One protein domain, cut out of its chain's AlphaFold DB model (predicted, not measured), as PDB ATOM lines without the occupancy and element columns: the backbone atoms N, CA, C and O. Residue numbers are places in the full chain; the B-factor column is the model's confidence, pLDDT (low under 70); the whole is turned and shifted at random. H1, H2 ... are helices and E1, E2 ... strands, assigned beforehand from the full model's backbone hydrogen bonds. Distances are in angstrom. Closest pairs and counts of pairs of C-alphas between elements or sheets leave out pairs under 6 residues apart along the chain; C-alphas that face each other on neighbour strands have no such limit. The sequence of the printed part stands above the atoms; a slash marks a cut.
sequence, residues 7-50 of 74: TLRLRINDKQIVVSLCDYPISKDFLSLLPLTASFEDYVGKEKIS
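Overview. This is residues 7 to 50 of the 74 residues of the protein "Cyclophil_like2 domain-containing protein" of Paenibacillus riograndensis SBR5 (UniProt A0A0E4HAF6). A long two-stranded hairpin, E1 and E2, forms one side of a loose, open frame, with the short helix H1 near one end and a small second hairpin, E3 and E4, near the other. The unnamed stretch 32 to 40 runs from H1 to E3 and makes another side, while residues 23 to 29, of which 25 to 29 belong to H1, stick out. The 44 printed residues hold one named helix and four named strands, in the order E1, E2, H1, E3, E4, in two antiparallel sheets, E1 - E2 and E3 - E4; the class is mixed, helices and strands. The whole is loose, with a radius of gyration of the C-alphas of 11.9 A and spans of 30 by 24 by 16 A.

Along the chain. Find C-alpha 7 at (-41.329, -0.374, 32.146); from there E1, residues 7 to 12, runs 16.2 A. E2, residues 15 to 21, runs 19.2 A to C-alpha 21 at (-39.920, 5.465, 31.983). H1 is residues 25 to 31, 10.0 A long. E3, residues 41 to 43, measures 6.2 A, and E4, residues 47 to 49, measures 6.0 A and ends at C-alpha 49, (-38.816, 9.408, 15.507).

Arrangement. Look first at the hairpin E1 and E2, antiparallel at 151 degrees: N 8 and O 19 are within hydrogen-bond range at 2.9 A, as are N 17 and O 10 at 2.8 A. From E2 go to H1, where the closest C-alphas, those of Leu 21 and Ser 27, are 6.3 A apart. In H1 every O i to N i+4 pair is within hydrogen-bond range. E1 and H1 are only just apart, with closest C-alphas at 8.2 A. In the hairpin E3 and E4, antiparallel at 136 degrees, N 43 and O 47 are within hydrogen-bond range at 2.8 A. Both its strands are apart from E1 and E2.

Size, cuts and confidence. The C-alphas of Asp 14 and Pro 25, the two farthest apart, are 30.6 A from each other. The printed part has no cut and no long link; H1 to E3, nine residues, is short but not tight. The mean pLDDT of the printed part is 93.7, and no printed residue is under 70.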
ATOM      1  N   THR A   7     -41.998   0.214  33.310       90.81
ATOM      2  CA  THR A   7     -41.329  -0.374  32.146       90.81
ATOM      3  C   THR A   7     -42.334  -0.682  31.056       90.81
ATOM      4  O   THR A   7     -43.405  -1.218  31.342       90.81
ATOM      5  N   LEU A   8     -41.949  -0.460  29.805       93.31
ATOM      6  CA  LEU A   8     -42.676  -0.972  28.649       93.31
ATOM      7  C   LEU A   8     -41.755  -1.783  27.746       93.31
ATOM      8  O   LEU A   8     -40.531  -1.655  27.780       93.31
ATOM      9  N   ARG A   9     -42.365  -2.639  26.929       95.38
ATOM     10  CA  ARG A   9     -41.663  -3.449  25.935       95.38
ATOM     11  C   ARG A   9     -41.957  -2.882  24.553       95.38
ATOM     12  O   ARG A   9     -43.105  -2.913  24.120       95.38
ATOM     13  N   LEU A  10     -40.926  -2.410  23.859       94.75
ATOM     14  CA  LEU A  10     -41.000  -2.176  22.422       94.75
ATOM     15  C   LEU A  10     -40.621  -3.462  21.708       94.75
ATOM     16  O   LEU A  10     -39.582  -4.058  21.996       94.75
ATOM     17  N   ARG A  11     -41.453  -3.875  20.757       96.38
ATOM     18  CA  ARG A  11     -41.141  -4.978  19.855       96.38
ATOM     19  C   ARG A  11     -40.882  -4.415  18.468       96.38
ATOM     20  O   ARG A  11     -41.747  -3.753  17.906       96.38
ATOM     21  N   ILE A  12     -39.707  -4.707  17.926       93.12
ATOM     22  CA  ILE A  12     -39.307  -4.335  16.569       93.12
ATOM     23  C   ILE A  12     -38.912  -5.633  15.878       93.12
ATOM     24  O   ILE A  12     -37.898  -6.235  16.226       93.12
ATOM     25  N   ASN A  13     -39.728  -6.081  14.924       92.31
ATOM     26  CA  ASN A  13     -39.612  -7.408  14.315       92.31
ATOM     27  C   ASN A  13     -39.596  -8.523  15.388       92.31
ATOM     28  O   ASN A  13     -40.555  -8.674  16.152       92.31
ATOM     29  N   ASP A  14     -38.516  -9.296  15.434       94.56
ATOM     30  CA  ASP A  14     -38.211 -10.372  16.377       94.56
ATOM     31  C   ASP A  14     -37.454  -9.888  17.628       94.56
ATOM     32  O   ASP A  14     -37.253 -10.651  18.572       94.56
ATOM     33  N   LYS A  15     -37.061  -8.611  17.669       95.44
ATOM     34  CA  LYS A  15     -36.320  -8.016  18.781       95.44
ATOM     35  C   LYS A  15     -37.256  -7.348  19.773       95.44
ATOM     36  O   LYS A  15     -38.283  -6.769  19.414       95.44
ATOM     37  N   GLN A  16     -36.843  -7.370  21.033       96.12
ATOM     38  CA  GLN A  16     -37.534  -6.687  22.111       96.12
ATOM     39  C   GLN A  16     -36.572  -5.776  22.864       96.12
ATOM     40  O   GLN A  16     -35.488  -6.198  23.258       96.12
ATOM     41  N   ILE A  17     -37.006  -4.544  23.099       93.88
ATOM     42  CA  ILE A  17     -36.292  -3.542  23.883       93.88
ATOM     43  C   ILE A  17     -37.160  -3.225  25.097       93.88
ATOM     44  O   ILE A  17     -38.363  -2.990  24.967       93.88
ATOM     45  N   VAL A  18     -36.568  -3.262  26.288       94.38
ATOM     46  CA  VAL A  18     -37.238  -2.822  27.515       94.38
ATOM     47  C   VAL A  18     -36.857  -1.370  27.745       94.38
ATOM     48  O   VAL A  18     -35.677  -1.063  27.877       94.38
ATOM     49  N   VAL A  19     -37.855  -0.494  27.798       93.19
ATOM     50  CA  VAL A  19     -37.666   0.924  28.099       93.19
ATOM     51  C   VAL A  19     -38.183   1.195  29.497       93.19
ATOM     52  O   VAL A  19     -39.297   0.801  29.844       93.19
ATOM     53  N   SER A  20     -37.349   1.854  30.293       92.25
ATOM     54  CA  SER A  20     -37.725   2.374  31.603       92.25
ATOM     55  C   SER A  20     -38.199   3.808  31.434       92.25
ATOM     56  O   SER A  20     -37.506   4.616  30.823       92.25
ATOM     57  N   LEU A  21     -39.370   4.121  31.972       90.56
ATOM     58  CA  LEU A  21     -39.920   5.465  31.983       90.56
ATOM     59  C   LEU A  21     -39.707   6.112  33.348       90.56
ATOM     60  O   LEU A  21     -39.847   5.469  34.395       90.56
ATOM     61  N   CYS A  22     -39.433   7.412  33.325       86.69
ATOM     62  CA  CYS A  22     -39.499   8.253  34.509       86.69
ATOM     63  C   CYS A  22     -40.905   8.178  35.131       86.69
ATOM     64  O   CYS A  22     -41.907   8.093  34.421       86.69
ATOM     65  N   ASP A  23     -41.009   8.231  36.460       86.62
ATOM     66  CA  ASP A  23     -42.317   8.372  37.110       86.62
ATOM     67  C   ASP A  23     -42.790   9.825  36.986       86.62
ATOM     68  O   ASP A  23     -42.576  10.654  37.872       86.62
ATOM     69  N   TYR A  24     -43.363  10.140  35.825       86.62
ATOM     70  CA  TYR A  24     -43.824  11.473  35.462       86.62
ATOM     71  C   TYR A  24     -45.239  11.429  34.861       86.62
ATOM     72  O   TYR A  24     -45.592  10.431  34.221       86.62
ATOM     73  N   PRO A  25     -46.074  12.480  35.021       90.81
ATOM     74  CA  PRO A  25     -47.405  12.527  34.412       90.81
ATOM     75  C   PRO A  25     -47.410  12.233  32.906       90.81
ATOM     76  O   PRO A  25     -48.228  11.436  32.452       90.81
ATOM     77  N   ILE A  26     -46.441  12.771  32.157       90.88
ATOM     78  CA  ILE A  26     -46.306  12.523  30.712       90.88
ATOM     79  C   ILE A  26     -46.081  11.040  30.385       90.88
ATOM     80  O   ILE A  26     -46.606  10.527  29.403       90.88
ATOM     81  N   SER A  27     -45.360  10.311  31.244       91.19
ATOM     82  CA  SER A  27     -45.109   8.880  31.069       91.19
ATOM     83  C   SER A  27     -46.383   8.061  31.261       91.19
ATOM     84  O   SER A  27     -46.610   7.105  30.528       91.19
ATOM     85  N   LYS A  28     -47.253   8.455  32.200       91.38
ATOM     86  CA  LYS A  28     -48.578   7.833  32.379       91.38
ATOM     87  C   LYS A  28     -49.500   8.132  31.198       91.38
ATOM     88  O   LYS A  28     -50.209   7.235  30.750       91.38
ATOM     89  N   ASP A  29     -49.450   9.356  30.677       94.00
ATOM     90  CA  ASP A  29     -50.213   9.758  29.494       94.00
ATOM     91  C   ASP A  29     -49.778   8.977  28.243       94.00
ATOM     92  O   ASP A  29     -50.610   8.465  27.499       94.00
ATOM     93  N   PHE A  30     -48.468   8.783  28.065       94.56
ATOM     94  CA  PHE A  30     -47.928   7.932  27.007       94.56
ATOM     95  C   PHE A  30     -48.379   6.471  27.140       94.56
ATOM     96  O   PHE A  30     -48.819   5.866  26.165       94.56
ATOM     97  N   LEU A  31     -48.317   5.900  28.350       93.69
ATOM     98  CA  LEU A  31     -48.765   4.525  28.602       93.69
ATOM     99  C   LEU A  31     -50.262   4.330  28.328       93.69
ATOM    100  O   LEU A  31     -50.670   3.226  27.972       93.69
ATOM    101  N   SER A  32     -51.069   5.391  28.421       94.75
ATOM    102  CA  SER A  32     -52.490   5.358  28.061       94.75
ATOM    103  C   SER A  32     -52.733   5.130  26.563       94.75
ATOM    104  O   SER A  32     -53.873   4.887  26.173       94.75
ATOM    105  N   LEU A  33     -51.705   5.260  25.717       95.62
ATOM    106  CA  LEU A  33     -51.790   4.984  24.281       95.62
ATOM    107  C   LEU A  33     -51.605   3.497  23.957       95.62
ATOM    108  O   LEU A  33     -51.780   3.106  22.805       95.62
ATOM    109  N   LEU A  34     -51.216   2.671  24.934       95.38
ATOM    110  CA  LEU A  34     -50.968   1.253  24.704       95.38
ATOM    111  C   LEU A  34     -52.281   0.447  24.572       95.38
ATOM    112  O   LEU A  34     -53.239   0.717  25.297       95.38
ATOM    113  N   PRO A  35     -52.310  -0.598  23.718       96.38
ATOM    114  CA  PRO A  35     -51.237  -1.012  22.813       96.38
ATOM    115  C   PRO A  35     -51.074  -0.035  21.638       96.38
ATOM    116  O   PRO A  35     -52.041   0.311  20.967       96.38
ATOM    117  N   LEU A  36     -49.828   0.363  21.369       96.25
ATOM    118  CA  LEU A  36     -49.486   1.296  20.299       96.25
ATOM    119  C   LEU A  36     -48.602   0.599  19.266       96.25
ATOM    120  O   LEU A  36     -47.530   0.091  19.599       96.25
ATOM    121  N   THR A  37     -49.033   0.629  18.009       96.56
ATOM    122  CA  THR A  37     -48.189   0.311  16.855       96.56
ATOM    123  C   THR A  37     -47.815   1.619  16.180       96.56
ATOM    124  O   THR A  37     -48.695   2.426  15.887       96.56
ATOM    125  N   ALA A  38     -46.525   1.830  15.938       94.50
ATOM    126  CA  ALA A  38     -46.017   3.068  15.371       94.50
ATOM    127  C   ALA A  38     -44.933   2.784  14.322       94.50
ATOM    128  O   ALA A  38     -44.181   1.813  14.449       94.50
ATOM    129  N   SER A  39     -44.870   3.626  13.292       95.12
ATOM    130  CA  SER A  39     -43.822   3.590  12.270       95.12
ATOM    131  C   SER A  39     -42.731   4.585  12.635       95.12
ATOM    132  O   SER A  39     -43.036   5.715  13.005       95.12
ATOM    133  N   PHE A  40     -41.471   4.168  12.515       94.69
ATOM    134  CA  PHE A  40     -40.327   5.018  12.829       94.69
ATOM    135  C   PHE A  40     -39.618   5.492  11.566       94.69
ATOM    136  O   PHE A  40     -39.362   4.704  10.654       94.69
ATOM    137  N   GLU A  41     -39.239   6.762  11.568       96.12
ATOM    138  CA  GLU A  41     -38.453   7.401  10.522       96.12
ATOM    139  C   GLU A  41     -37.052   7.731  11.035       96.12
ATOM    140  O   GLU A  41     -36.838   7.928  12.233       96.12
ATOM    141  N   ASP A  42     -36.085   7.760  10.121       96.69
ATOM    142  CA  ASP A  42     -34.749   8.261  10.424       96.69
ATOM    143  C   ASP A  42     -34.747   9.786  10.351       96.69
ATOM    144  O   ASP A  42     -34.969  10.369   9.289       96.69
ATOM    145  N   TYR A  43     -34.498  10.426  11.488       94.44
ATOM    146  CA  TYR A  43     -34.340  11.863  11.565       94.44
ATOM    147  C   TYR A  43     -32.853  12.209  11.581       94.44
ATOM    148  O   TYR A  43     -32.132  11.946  12.549       94.44
ATOM    149  N   VAL A  44     -32.401  12.793  10.467       94.62
ATOM    150  CA  VAL A  44     -31.049  13.336  10.248       94.62
ATOM    151  C   VAL A  44     -29.892  12.386  10.605       94.62
ATOM    152  O   VAL A  44     -28.802  12.836  10.957       94.62
ATOM    153  N   GLY A  45     -30.101  11.069  10.523       93.69
ATOM    154  CA  GLY A  45     -29.105  10.048  10.850       93.69
ATOM    155  C   GLY A  45     -28.787   9.911  12.340       93.69
ATOM    156  O   GLY A  45     -27.802   9.255  12.679       93.69
ATOM    157  N   LYS A  46     -29.565  10.545  13.230       91.81
ATOM    158  CA  LYS A  46     -29.296  10.574  14.680       91.81
ATOM    159  C   LYS A  46     -30.409   9.965  15.515       91.81
ATOM    160  O   LYS A  46     -30.118   9.268  16.483       91.81
ATOM    161  N   GLU A  47     -31.660  10.206  15.144       94.00
ATOM    162  CA  GLU A  47     -32.813   9.815  15.949       94.00
ATOM    163  C   GLU A  47     -33.778   8.957  15.139       94.00
ATOM    164  O   GLU A  47     -33.937   9.130  13.930       94.00
ATOM    165  N   LYS A  48     -34.438   8.016  15.816       94.44
ATOM    166  CA  LYS A  48     -35.613   7.337  15.273       94.44
ATOM    167  C   LYS A  48     -36.841   7.993  15.877       94.44
ATOM    168  O   LYS A  48     -37.056   7.872  17.080       94.44
ATOM    169  N   ILE A  49     -37.635   8.666  15.052       96.44
ATOM    170  CA  ILE A  49     -38.816   9.408  15.507       96.44
ATOM    171  C   ILE A  49     -40.097   8.743  15.019       96.44
ATOM    172  O   ILE A  49     -40.100   8.052  14.004       96.44
ATOM    173  N   SER A  50     -41.191   8.966  15.740       96.38
ATOM    174  CA  SER A  50     -42.532   8.547  15.345       96.38
ATOM    175  C   SER A  50     -43.537   9.614  15.752       96.38
ATOM    176  O   SER A  50     -43.345  10.328  16.734       96.38
TER     177      SER A  50